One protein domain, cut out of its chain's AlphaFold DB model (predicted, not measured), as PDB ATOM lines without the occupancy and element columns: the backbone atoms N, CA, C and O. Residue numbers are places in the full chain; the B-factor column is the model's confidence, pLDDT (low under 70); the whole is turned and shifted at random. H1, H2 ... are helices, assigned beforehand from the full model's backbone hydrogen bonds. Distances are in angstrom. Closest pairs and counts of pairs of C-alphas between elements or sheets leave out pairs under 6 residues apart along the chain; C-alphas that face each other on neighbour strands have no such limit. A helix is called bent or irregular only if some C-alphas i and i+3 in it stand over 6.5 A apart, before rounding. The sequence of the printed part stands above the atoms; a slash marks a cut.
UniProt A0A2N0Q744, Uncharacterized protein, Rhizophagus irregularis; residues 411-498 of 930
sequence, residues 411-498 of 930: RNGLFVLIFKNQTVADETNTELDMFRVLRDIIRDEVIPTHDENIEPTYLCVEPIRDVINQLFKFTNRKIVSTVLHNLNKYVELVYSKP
ATOM      1  N   ARG A 411     -16.222 -28.568  19.215       78.62
ATOM      2  CA  ARG A 411     -14.781 -28.260  19.242       78.62
ATOM      3  C   ARG A 411     -14.411 -27.006  20.051       78.62
ATOM      4  O   ARG A 411     -13.232 -26.673  20.157       78.62
ATOM      5  N   ASN A 412     -15.396 -26.307  20.621       81.81
ATOM      6  CA  ASN A 412     -15.219 -24.978  21.220       81.81
ATOM      7  C   ASN A 412     -15.205 -24.977  22.762       81.81
ATOM      8  O   ASN A 412     -15.416 -23.927  23.368       81.81
ATOM      9  N   GLY A 413     -14.958 -26.111  23.432       80.81
ATOM     10  CA  GLY A 413     -14.940 -26.163  24.901       80.81
ATOM     11  C   GLY A 413     -16.306 -26.357  25.556       80.81
ATOM     12  O   GLY A 413     -16.420 -26.198  26.775       80.81
ATOM     13  N   LEU A 414     -17.355 -26.654  24.779       86.50
ATOM     14  CA  LEU A 414     -18.718 -26.753  25.298       86.50
ATOM     15  C   LEU A 414     -18.848 -27.860  26.351       86.50
ATOM     16  O   LEU A 414     -19.428 -27.633  27.415       86.50
ATOM     17  N   PHE A 415     -18.313 -29.049  26.082       87.38
ATOM     18  CA  PHE A 415     -18.494 -30.204  26.958       87.38
ATOM     19  C   PHE A 415     -17.706 -30.054  28.253       87.38
ATOM     20  O   PHE A 415     -18.217 -30.397  29.320       87.38
ATOM     21  N   VAL A 416     -16.517 -29.447  28.200       86.75
ATOM     22  CA  VAL A 416     -15.766 -29.140  29.425       86.75
ATOM     23  C   VAL A 416     -16.511 -28.141  30.306       86.75
ATOM     24  O   VAL A 416     -16.522 -28.287  31.529       86.75
ATOM     25  N   LEU A 417     -17.185 -27.153  29.710       84.62
ATOM     26  CA  LEU A 417     -18.027 -26.211  30.450       84.62
ATOM     27  C   LEU A 417     -19.270 -26.889  31.044       84.62
ATOM     28  O   LEU A 417     -19.609 -26.623  32.197       84.62
ATOM     29  N   ILE A 418     -19.913 -27.799  30.305       84.50
ATOM     30  CA  ILE A 418     -21.037 -28.604  30.814       84.50
ATOM     31  C   ILE A 418     -20.584 -29.445  32.016       84.50
ATOM     32  O   ILE A 418     -21.232 -29.416  33.061       84.50
ATOM     33  N   PHE A 419     -19.455 -30.149  31.903       86.88
ATOM     34  CA  PHE A 419     -18.918 -30.978  32.986       86.88
ATOM     35  C   PHE A 419     -18.418 -30.158  34.173       86.88
ATOM     36  O   PHE A 419     -18.484 -30.634  35.299       86.88
ATOM     37  N   LYS A 420     -17.955 -28.925  33.959       85.44
ATOM     38  CA  LYS A 420     -17.618 -28.001  35.048       85.44
ATOM     39  C   LYS A 420     -18.859 -27.574  35.838       85.44
ATOM     40  O   LYS A 420     -18.776 -27.444  37.055       85.44
ATOM     41  N   ASN A 421     -19.968 -27.302  35.152       78.06
ATOM     42  CA  ASN A 421     -21.164 -26.717  35.761       78.06
ATOM     43  C   ASN A 421     -22.097 -27.758  36.403       78.06
ATOM     44  O   ASN A 421     -23.029 -27.380  37.108       78.06
ATOM     45  N   GLN A 422     -21.857 -29.052  36.183       74.31
ATOM     46  CA  GLN A 422     -22.586 -30.127  36.854       74.31
ATOM     47  C   GLN A 422     -21.940 -30.491  38.188       74.31
ATOM     48  O   GLN A 422     -20.769 -30.870  38.249       74.31
ATOM     49  N   THR A 423     -22.721 -30.417  39.263       65.19
ATOM     50  CA  THR A 423     -22.280 -30.811  40.601       65.19
ATOM     51  C   THR A 423     -22.127 -32.331  40.696       65.19
ATOM     52  O   THR A 423     -22.971 -33.093  40.234       65.19
ATOM     53  N   VAL A 424     -21.018 -32.773  41.297       56.41
ATOM     54  CA  VAL A 424     -20.565 -34.179  41.324       56.41
ATOM     55  C   VAL A 424     -21.499 -35.120  42.090       56.41
ATOM     56  O   VAL A 424     -21.551 -36.311  41.780       56.41
ATOM     57  N   ALA A 425     -22.277 -34.616  43.036       44.12
ATOM     58  CA  ALA A 425     -23.187 -35.421  43.825       44.12
ATOM     59  C   ALA A 425     -24.423 -34.594  44.142       44.12
ATOM     60  O   ALA A 425     -24.317 -33.520  44.721       44.12
ATOM     61  N   ASP A 426     -25.555 -35.088  43.664       40.47
ATOM     62  CA  ASP A 426     -26.721 -35.311  44.499       40.47
ATOM     63  C   ASP A 426     -27.611 -36.266  43.700       40.47
ATOM     64  O   ASP A 426     -28.223 -35.891  42.704       40.47
ATOM     65  N   GLU A 427     -27.650 -37.540  44.099       47.22
ATOM     66  CA  GLU A 427     -28.648 -38.512  43.613       47.22
ATOM     67  C   GLU A 427     -30.090 -38.027  43.897       47.22
ATOM     68  O   GLU A 427     -31.059 -38.560  43.363       47.22
ATOM     69  N   THR A 428     -30.217 -36.971  44.704       43.12
ATOM     70  CA  THR A 428     -31.417 -36.195  45.016       43.12
ATOM     71  C   THR A 428     -31.720 -35.075  44.015       43.12
ATOM     72  O   THR A 428     -32.791 -34.478  44.103       43.12
ATOM     73  N   ASN A 429     -30.842 -34.780  43.048       50.97
ATOM     74  CA  ASN A 429     -31.070 -33.732  42.053       50.97
ATOM     75  C   ASN A 429     -31.994 -34.249  40.934       50.97
ATOM     76  O   ASN A 429     -31.607 -34.427  39.781       50.97
ATOM     77  N   THR A 430     -33.251 -34.515  41.298       55.97
ATOM     78  CA  THR A 430     -34.317 -34.994  40.406       55.97
ATOM     79  C   THR A 430     -34.657 -34.013  39.284       55.97
ATOM     80  O   THR A 430     -35.372 -34.377  38.354       55.97
ATOM     81  N   GLU A 431     -34.176 -32.769  39.361       61.03
ATOM     82  CA  GLU A 431     -34.494 -31.733  38.379       61.03
ATOM     83  C   GLU A 431     -33.752 -31.890  37.045       61.03
ATOM     84  O   GLU A 431     -34.288 -31.476  36.017       61.03
ATOM     85  N   LEU A 432     -32.532 -32.448  37.027       71.88
ATOM     86  CA  LEU A 432     -31.700 -32.477  35.820       71.88
ATOM     87  C   LEU A 432     -30.768 -33.699  35.761       71.88
ATOM     88  O   LEU A 432     -29.717 -33.717  36.397       71.88
ATOM     89  N   ASP A 433     -31.089 -34.664  34.895       77.56
ATOM     90  CA  ASP A 433     -30.224 -35.815  34.594       77.56
ATOM     91  C   ASP A 433     -29.492 -35.609  33.256       77.56
ATOM     92  O   ASP A 433     -29.870 -36.136  32.204       77.56
ATOM     93  N   MET A 434     -28.435 -34.793  33.281       80.81
ATOM     94  CA  MET A 434     -27.706 -34.432  32.062       80.81
ATOM     95  C   MET A 434     -27.007 -35.610  31.384       80.81
ATOM     96  O   MET A 434     -26.932 -35.621  30.160       80.81
ATOM     97  N   PHE A 435     -26.476 -36.591  32.120       81.62
ATOM     98  CA  PHE A 435     -25.787 -37.728  31.493       81.62
ATOM     99  C   PHE A 435     -26.760 -38.596  30.713       81.62
ATOM    100  O   PHE A 435     -26.441 -39.053  29.615       81.62
ATOM    101  N   ARG A 436     -27.985 -38.753  31.212       79.75
ATOM    102  CA  ARG A 436     -29.027 -39.386  30.422       79.75
ATOM    103  C   ARG A 436     -29.448 -38.547  29.222       79.75
ATOM    104  O   ARG A 436     -29.596 -39.107  28.141       79.75
ATOM    105  N   VAL A 437     -29.637 -37.238  29.391       81.31
ATOM    106  CA  VAL A 437     -29.960 -36.338  28.270       81.31
ATOM    107  C   VAL A 437     -28.889 -36.455  27.180       81.31
ATOM    108  O   VAL A 437     -29.220 -36.629  26.010       81.31
ATOM    109  N   LEU A 438     -27.609 -36.470  27.566       83.38
ATOM    110  CA  LEU A 438     -26.488 -36.714  26.661       83.38
ATOM    111  C   LEU A 438     -26.589 -38.094  26.001       83.38
ATOM    112  O   LEU A 438     -26.433 -38.167  24.793       83.38
ATOM    113  N   ARG A 439     -26.923 -39.166  26.729       82.69
ATOM    114  CA  ARG A 439     -27.130 -40.505  26.144       82.69
ATOM    115  C   ARG A 439     -28.271 -40.567  25.132       82.69
ATOM    116  O   ARG A 439     -28.166 -41.269  24.133       82.69
ATOM    117  N   ASP A 440     -29.361 -39.852  25.383       79.81
ATOM    118  CA  ASP A 440     -30.529 -39.875  24.504       79.81
ATOM    119  C   ASP A 440     -30.290 -39.068  23.207       79.81
ATOM    120  O   ASP A 440     -30.932 -39.351  22.188       79.81
ATOM    121  N   ILE A 441     -29.373 -38.090  23.240       81.44
ATOM    122  CA  ILE A 441     -29.060 -37.163  22.135       81.44
ATOM    123  C   ILE A 441     -27.805 -37.579  21.362       81.44
ATOM    124  O   ILE A 441     -27.815 -37.584  20.134       81.44
ATOM    125  N   ILE A 442     -26.720 -37.903  22.064       78.25
ATOM    126  CA  ILE A 442     -25.423 -38.252  21.483       78.25
ATOM    127  C   ILE A 442     -25.489 -39.695  20.978       78.25
ATOM    128  O   ILE A 442     -25.375 -40.654  21.739       78.25
ATOM    129  N   ARG A 443     -25.687 -39.835  19.667       70.88
ATOM    130  CA  ARG A 443     -25.641 -41.106  18.930       70.88
ATOM    131  C   ARG A 443     -24.382 -41.178  18.053       70.88
ATOM    132  O   ARG A 443     -23.504 -40.321  18.154       70.88
ATOM    133  N   ASP A 444     -24.291 -42.195  17.194       63.38
ATOM    134  CA  ASP A 444     -23.175 -42.409  16.253       63.38
ATOM    135  C   ASP A 444     -23.244 -41.432  15.053       63.38
ATOM    136  O   ASP A 444     -23.252 -41.826  13.890       63.38
ATOM    137  N   GLU A 445     -23.362 -40.136  15.328       66.88
ATOM    138  CA  GLU A 445     -23.499 -39.095  14.311       66.88
ATOM    139  C   GLU A 445     -22.152 -38.474  13.964       66.88
ATOM    140  O   GLU A 445     -21.340 -38.199  14.852       66.88
ATOM    141  N   VAL A 446     -21.937 -38.226  12.673       70.12
ATOM    142  CA  VAL A 446     -20.704 -37.641  12.145       70.12
ATOM    143  C   VAL A 446     -20.799 -36.120  12.173       70.12
ATOM    144  O   VAL A 446     -21.771 -35.533  11.695       70.12
ATOM    145  N   ILE A 447     -19.774 -35.477  12.724       68.56
ATOM    146  CA  ILE A 447     -19.621 -34.024  12.683       68.56
ATOM    147  C   ILE A 447     -19.152 -33.640  11.277       68.56
ATOM    148  O   ILE A 447     -18.140 -34.186  10.829       68.56
ATOM    149  N   PRO A 448     -19.833 -32.707  10.585       62.59
ATOM    150  CA  PRO A 448     -19.422 -32.277   9.256       62.59
ATOM    151  C   PRO A 448     -18.008 -31.686   9.304       62.59
ATOM    152  O   PRO A 448     -17.756 -30.726  10.035       62.59
ATOM    153  N   THR A 449     -17.081 -32.255   8.538       60.22
ATOM    154  CA  THR A 449     -15.743 -31.696   8.317       60.22
ATOM    155  C   THR A 449     -15.648 -31.153   6.898       60.22
ATOM    156  O   THR A 449     -16.133 -31.779   5.963       60.22
ATOM    157  N   HIS A 450     -15.022 -29.984   6.735       55.88
ATOM    158  CA  HIS A 450     -14.791 -29.381   5.415       55.88
ATOM    159  C   HIS A 450     -13.729 -30.122   4.583       55.88
ATOM    160  O   HIS A 450     -13.631 -29.876   3.387       55.88
ATOM    161  N   ASP A 451     -12.973 -31.036   5.200       56.16
ATOM    162  CA  ASP A 451     -11.996 -31.894   4.532       56.16
ATOM    163  C   ASP A 451     -12.546 -33.315   4.363       56.16
ATOM    164  O   ASP A 451     -12.805 -34.008   5.351       56.16
ATOM    165  N   GLU A 452     -12.659 -33.766   3.112       56.25
ATOM    166  CA  GLU A 452     -13.060 -35.136   2.744       56.25
ATOM    167  C   GLU A 452     -11.977 -36.187   3.067       56.25
ATOM    168  O   GLU A 452     -12.258 -37.381   3.112       56.25
ATOM    169  N   ASN A 453     -10.741 -35.749   3.340       55.03
ATOM    170  CA  ASN A 453      -9.588 -36.616   3.618       55.03
ATOM    171  C   ASN A 453      -9.409 -36.975   5.108       55.03
ATOM    172  O   ASN A 453      -8.456 -37.674   5.455       55.03
ATOM    173  N   ILE A 454     -10.273 -36.481   6.002       61.69
ATOM    174  CA  ILE A 454     -10.188 -36.727   7.449       61.69
ATOM    175  C   ILE A 454     -11.240 -37.767   7.840       61.69
ATOM    176  O   ILE A 454     -12.403 -37.645   7.462       61.69
ATOM    177  N   GLU A 455     -10.845 -38.780   8.621       60.47
ATOM    178  CA  GLU A 455     -11.782 -39.785   9.135       60.47
ATOM    179  C   GLU A 455     -12.995 -39.132   9.828       60.47
ATOM    180  O   GLU A 455     -12.836 -38.166  10.592       60.47
ATOM    181  N   PRO A 456     -14.212 -39.671   9.610       63.44
ATOM    182  CA  PRO A 456     -15.430 -39.118  10.177       63.44
ATOM    183  C   PRO A 456     -15.322 -39.070  11.701       63.44
ATOM    184  O   PRO A 456     -15.156 -40.081  12.383       63.44
ATOM    185  N   THR A 457     -15.408 -37.859  12.244       68.94
ATOM    186  CA  THR A 457     -15.360 -37.646  13.686       68.94
ATOM    187  C   THR A 457     -16.762 -37.770  14.264       68.94
ATOM    188  O   THR A 457     -17.652 -37.002  13.905       68.94
ATOM    189  N   TYR A 458     -16.953 -38.722  15.172       79.94
ATOM    190  CA  TYR A 458     -18.247 -38.956  15.802       79.94
ATOM    191  C   TYR A 458     -18.469 -38.050  17.014       79.94
ATOM    192  O   TYR A 458     -17.586 -37.902  17.864       79.94
ATOM    193  N   LEU A 459     -19.685 -37.512  17.144       81.38
ATOM    194  CA  LEU A 459     -20.079 -36.643  18.258       81.38
ATOM    195  C   LEU A 459     -19.882 -37.311  19.625       81.38
ATOM    196  O   LEU A 459     -19.555 -36.644  20.600       81.38
ATOM    197  N   CYS A 460     -20.028 -38.632  19.698       80.38
ATOM    198  CA  CYS A 460     -19.860 -39.404  20.925       80.38
ATOM    199  C   CYS A 460     -18.443 -39.383  21.513       80.38
ATOM    200  O   CYS A 460     -18.279 -39.586  22.720       80.38
ATOM    201  N   VAL A 461     -17.438 -39.086  20.689       82.94
ATOM    202  CA  VAL A 461     -16.029 -39.009  21.086       82.94
ATOM    203  C   VAL A 461     -15.625 -37.586  21.487       82.94
ATOM    204  O   VAL A 461     -14.699 -37.402  22.282       82.94
ATOM    205  N   GLU A 462     -16.326 -36.564  20.994       86.12
ATOM    206  CA  GLU A 462     -15.951 -35.165  21.220       86.12
ATOM    207  C   GLU A 462     -15.971 -34.719  22.685       86.12
ATOM    208  O   GLU A 462     -15.032 -34.030  23.067       86.12
ATOM    209  N   PRO A 463     -16.903 -35.143  23.563       88.06
ATOM    210  CA  PRO A 463     -16.817 -34.801  24.983       88.06
ATOM    211  C   PRO A 463     -15.498 -35.233  25.635       88.06
ATOM    212  O   PRO A 463     -14.984 -34.540  26.511       88.06
ATOM    213  N   ILE A 464     -14.915 -36.351  25.185       87.81
ATOM    214  CA  ILE A 464     -13.617 -36.835  25.670       87.81
ATOM    215  C   ILE A 464     -12.487 -35.967  25.099       87.81
ATOM    216  O   ILE A 464     -11.627 -35.506  25.851       87.81
ATOM    217  N   ARG A 465     -12.501 -35.698  23.786       87.81
ATOM    218  CA  ARG A 465     -11.491 -34.856  23.117       87.81
ATOM    219  C   ARG A 465     -11.484 -33.421  23.634       87.81
ATOM    220  O   ARG A 465     -10.416 -32.853  23.853       87.81
ATOM    221  N   ASP A 466     -12.659 -32.851  23.873       87.69
ATOM    222  CA  ASP A 466     -12.821 -31.499  24.394       87.69
ATOM    223  C   ASP A 466     -12.185 -31.383  25.788       87.69
ATOM    224  O   ASP A 466     -11.395 -30.470  26.039       87.69
ATOM    225  N   VAL A 467     -12.403 -32.376  26.665       89.06
ATOM    226  CA  VAL A 467     -11.719 -32.451  27.968       89.06
ATOM    227  C   VAL A 467     -10.207 -32.600  27.799       89.06
ATOM    228  O   VAL A 467      -9.464 -31.838  28.416       89.06
ATOM    229  N   ILE A 468      -9.730 -33.503  26.936       89.75
ATOM    230  CA  ILE A 468      -8.289 -33.687  26.684       89.75
ATOM    231  C   ILE A 468      -7.614 -32.368  26.268       89.75
ATOM    232  O   ILE A 468      -6.508 -32.066  26.727       89.75
ATOM    233  N   ASN A 469      -8.285 -31.571  25.435       88.12
ATOM    234  CA  ASN A 469      -7.730 -30.350  24.859       88.12
ATOM    235  C   ASN A 469      -7.856 -29.121  25.774       88.12
ATOM    236  O   ASN A 469      -6.965 -28.270  25.783       88.12
ATOM    237  N   GLN A 470      -8.946 -28.999  26.537       88.94
ATOM    238  CA  GLN A 470      -9.286 -27.762  27.253       88.94
ATOM    239  C   GLN A 470      -9.094 -27.848  28.776       88.94
ATOM    240  O   GLN A 470      -8.990 -26.804  29.420       88.94
ATOM    241  N   LEU A 471      -9.007 -29.047  29.374       88.19
ATOM    242  CA  LEU A 471      -8.933 -29.215  30.837       88.19
ATOM    243  C   LEU A 471      -7.783 -28.423  31.471       88.19
ATOM    244  O   LEU A 471      -7.960 -27.787  32.509       88.19
ATOM    245  N   PHE A 472      -6.612 -28.422  30.836       87.94
ATOM    246  CA  PHE A 472      -5.411 -27.781  31.380       87.94
ATOM    247  C   PHE A 472      -5.455 -26.245  31.354       87.94
ATOM    248  O   PHE A 472      -4.551 -25.605  31.888       87.94
ATOM    249  N   LYS A 473      -6.503 -25.636  30.780       86.81
ATOM    250  CA  LYS A 473      -6.736 -24.186  30.864       86.81
ATOM    251  C   LYS A 473      -7.290 -23.755  32.226       86.81
ATOM    252  O   LYS A 473      -7.206 -22.579  32.571       86.81
ATOM    253  N   PHE A 474      -7.856 -24.676  33.010       84.75
ATOM    254  CA  PHE A 474      -8.392 -24.369  34.336       84.75
ATOM    255  C   PHE A 474      -7.304 -24.458  35.400       84.75
ATOM    256  O   PHE A 474      -6.695 -25.502  35.570       84.75
ATOM    257  N   THR A 475      -7.114 -23.393  36.179       80.44
ATOM    258  CA  THR A 475      -6.145 -23.358  37.292       80.44
ATOM    259  C   THR A 475      -6.720 -23.867  38.619       80.44
ATOM    260  O   THR A 475      -5.977 -24.218  39.535       80.44
ATOM    261  N   ASN A 476      -8.050 -23.918  38.752       84.56
ATOM    262  CA  ASN A 476      -8.720 -24.334  39.983       84.56
ATOM    263  C   ASN A 476      -8.807 -25.867  40.090       84.56
ATOM    264  O   ASN A 476      -9.521 -26.518  39.323       84.56
ATOM    265  N   ARG A 477      -8.148 -26.425  41.112       86.50
ATOM    266  CA  ARG A 477      -8.044 -27.872  41.374       86.50
ATOM    267  C   ARG A 477      -9.401 -28.568  41.544       86.50
ATOM    268  O   ARG A 477      -9.610 -29.641  40.985       86.50
ATOM    269  N   LYS A 478     -10.361 -27.932  42.232       83.56
ATOM    270  CA  LYS A 478     -11.707 -28.500  42.455       83.56
ATOM    271  C   LYS A 478     -12.511 -28.606  41.159       83.56
ATOM    272  O   LYS A 478     -13.232 -29.583  40.959       83.56
ATOM    273  N   ILE A 479     -12.365 -27.619  40.274       84.88
ATOM    274  CA  ILE A 479     -13.010 -27.623  38.954       84.88
ATOM    275  C   ILE A 479     -12.448 -28.769  38.116       84.88
ATOM    276  O   ILE A 479     -13.215 -29.545  37.557       84.88
ATOM    277  N   VAL A 480     -11.121 -28.920  38.088       86.88
ATOM    278  CA  VAL A 480     -10.459 -30.019  37.373       86.88
ATOM    279  C   VAL A 480     -10.930 -31.377  37.904       86.88
ATOM    280  O   VAL A 480     -11.318 -32.233  37.114       86.88
ATOM    281  N   SER A 481     -11.002 -31.558  39.228       87.12
ATOM    282  CA  SER A 481     -11.520 -32.793  39.836       87.12
ATOM    283  C   SER A 481     -12.985 -33.068  39.466       87.12
ATOM    284  O   SER A 481     -13.346 -34.212  39.204       87.12
ATOM    285  N   THR A 482     -13.824 -32.029  39.410       87.94
ATOM    286  CA  THR A 482     -15.245 -32.134  39.029       87.94
ATOM    287  C   THR A 482     -15.402 -32.574  37.576       87.94
ATOM    288  O   THR A 482     -16.135 -33.519  37.288       87.94
ATOM    289  N   VAL A 483     -14.651 -31.948  36.665       89.00
ATOM    290  CA  VAL A 483     -14.662 -32.304  35.241       89.00
ATOM    291  C   VAL A 483     -14.206 -33.748  35.034       89.00
ATOM    292  O   VAL A 483     -14.838 -34.476  34.278       89.00
ATOM    293  N   LEU A 484     -13.150 -34.190  35.725       89.44
ATOM    294  CA  LEU A 484     -12.629 -35.558  35.610       89.44
ATOM    295  C   LEU A 484     -13.601 -36.605  36.167       89.44
ATOM    296  O   LEU A 484     -13.756 -37.677  35.580       89.44
ATOM    297  N   HIS A 485     -14.301 -36.290  37.258       89.31
ATOM    298  CA  HIS A 485     -15.362 -37.148  37.780       89.31
ATOM    299  C   HIS A 485     -16.522 -37.284  36.781       89.31
ATOM    300  O   HIS A 485     -16.984 -38.390  36.497       89.31
ATOM    301  N   ASN A 486     -16.962 -36.162  36.211       88.62
ATOM    302  CA  ASN A 486     -18.038 -36.126  35.226       88.62
ATOM    303  C   ASN A 486     -17.637 -36.794  33.899       88.62
ATOM    304  O   ASN A 486     -18.459 -37.467  33.282       88.62
ATOM    305  N   LEU A 487     -16.361 -36.720  33.506       89.81
ATOM    306  CA  LEU A 487     -15.824 -37.474  32.373       89.81
ATOM    307  C   LEU A 487     -15.923 -38.991  32.603       89.81
ATOM    308  O   LEU A 487     -16.355 -39.712  31.706       89.81
ATOM    309  N   ASN A 488     -15.588 -39.484  33.802       89.81
ATOM    310  CA  ASN A 488     -15.775 -40.900  34.131       89.81
ATOM    311  C   ASN A 488     -17.254 -41.314  34.030       89.81
ATOM    312  O   ASN A 488     -17.557 -42.320  33.394       89.81
ATOM    313  N   LYS A 489     -18.177 -40.511  34.584       87.12
ATOM    314  CA  LYS A 489     -19.627 -40.760  34.467       87.12
ATOM    315  C   LYS A 489     -20.096 -40.804  33.011       87.12
ATOM    316  O   LYS A 489     -20.923 -41.643  32.664       87.12
ATOM    317  N   TYR A 490     -19.554 -39.944  32.148       88.12
ATOM    318  CA  TYR A 490     -19.852 -39.969  30.716       88.12
ATOM    319  C   TYR A 490     -19.405 -41.285  30.056       88.12
ATOM    320  O   TYR A 490     -20.189 -41.909  29.342       88.12
ATOM    321  N   VAL A 491     -18.179 -41.742  30.323       86.31
ATOM    322  CA  VAL A 491     -17.659 -43.012  29.776       86.31
ATOM    323  C   VAL A 491     -18.445 -44.221  30.300       86.31
ATOM    324  O   VAL A 491     -18.683 -45.174  29.560       86.31
ATOM    325  N   GLU A 492     -18.880 -44.179  31.558       84.69
ATOM    326  CA  GLU A 492     -19.645 -45.254  32.195       84.69
ATOM    327  C   GLU A 492     -21.099 -45.338  31.699       84.69
ATOM    328  O   GLU A 492     -21.590 -46.431  31.424       84.69
ATOM    329  N   LEU A 493     -21.791 -44.199  31.578       82.62
ATOM    330  CA  LEU A 493     -23.238 -44.161  31.330       82.62
ATOM    331  C   LEU A 493     -23.625 -43.870  29.876       82.62
ATOM    332  O   LEU A 493     -24.730 -44.241  29.474       82.62
ATOM    333  N   VAL A 494     -22.772 -43.182  29.109       80.31
ATOM    334  CA  VAL A 494     -23.118 -42.633  27.786       80.31
ATOM    335  C   VAL A 494     -22.401 -43.359  26.656       80.31
ATOM    336  O   VAL A 494     -23.063 -43.912  25.779       80.31
ATOM    337  N   TYR A 495     -21.065 -43.368  26.657       79.50
ATOM    338  CA  TYR A 495     -20.291 -43.933  25.551       79.50
ATOM    339  C   TYR A 495     -19.106 -44.768  26.031       79.50
ATOM    340  O   TYR A 495     -18.050 -44.253  26.401       79.50
ATOM    341  N   SER A 496     -19.292 -46.082  25.930       67.50
ATOM    342  CA  SER A 496     -18.314 -47.097  26.307       67.50
ATOM    343  C   SER A 496     -17.851 -47.954  25.115       67.50
ATOM    344  O   SER A 496     -17.147 -48.938  25.315       67.50
ATOM    345  N   LYS A 497     -18.297 -47.634  23.891       70.25
ATOM    346  CA  LYS A 497     -17.989 -48.355  22.639       70.25
ATOM    347  C   LYS A 497     -16.505 -48.221  22.254       70.25
ATOM    348  O   LYS A 497     -15.820 -47.355  22.805       70.25
ATOM    349  N   PRO A 498     -16.003 -49.051  21.316       69.62
ATOM    350  CA  PRO A 498     -14.602 -48.991  20.949       69.62
ATOM    351  C   PRO A 498     -14.220 -47.622  20.364       69.62
ATOM    352  O   PRO A 498     -14.942 -47.034  19.558       69.62
TER     353      PRO A 498
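This is residues 411 to 498 of the 930 residues of an uncharacterized protein of Rhizophagus irregularis (UniProt A0A2N0Q744). A helical hairpin, H3 and H4, is crossed on one face by short H1, and short H2 packs on the last part of H4. Residues 426 to 431 stick out at one end; the loop 442 to 461 reaches the opposite end. The 88 printed residues, all helix by class, have H1, H2, H3, H4 in that order and no named strand. The whole is compact, radius of gyration of the C-alphas 13.9 A, spans 45 by 31 by 21 A.

H1, residues 414 to 421, 10.7 A, begins at C-alpha 414 (-18.718, -26.753, 25.298). H2 is residues 434 to 441, 10.4 A. H3, residues 462 to 473, 17.3 A, is irregular: C-alphas 469 and 472 are 7.4 A apart. H4, residues 477 to 493, 24.4 A, ends at C-alpha 493 (-23.238, -44.161, 31.330).

H1 touches H3, closest C-alphas Phe 415 and Pro 463, 5.3 A, at a steep tilt of 65 degrees. H1 touches H4, closest C-alphas Phe 419 and Val 483, 5.0 A, at a steep 66 degrees. H4 touches H2 with residues 489 to 493 alone, closest C-alphas Phe 435 and Tyr 490, 6.4 A. The hairpin's H3 and H4 touch at a shallow 10 degrees, opposite ways, closest C-alphas Leu 471 and Val 480, 6.8 A. Every O i to N i+4 pair is within hydrogen-bond range in H1, H2 and H4; in H3, 6 of 8.

The C-alphas farthest apart, Thr 428 and Asn 453, are 46.8 A apart. The printed part has no cut; links H1 to H2 and H2 to H3 are long. Among residues with pLDDT under 70 are 423 to 431 and 447 to 457.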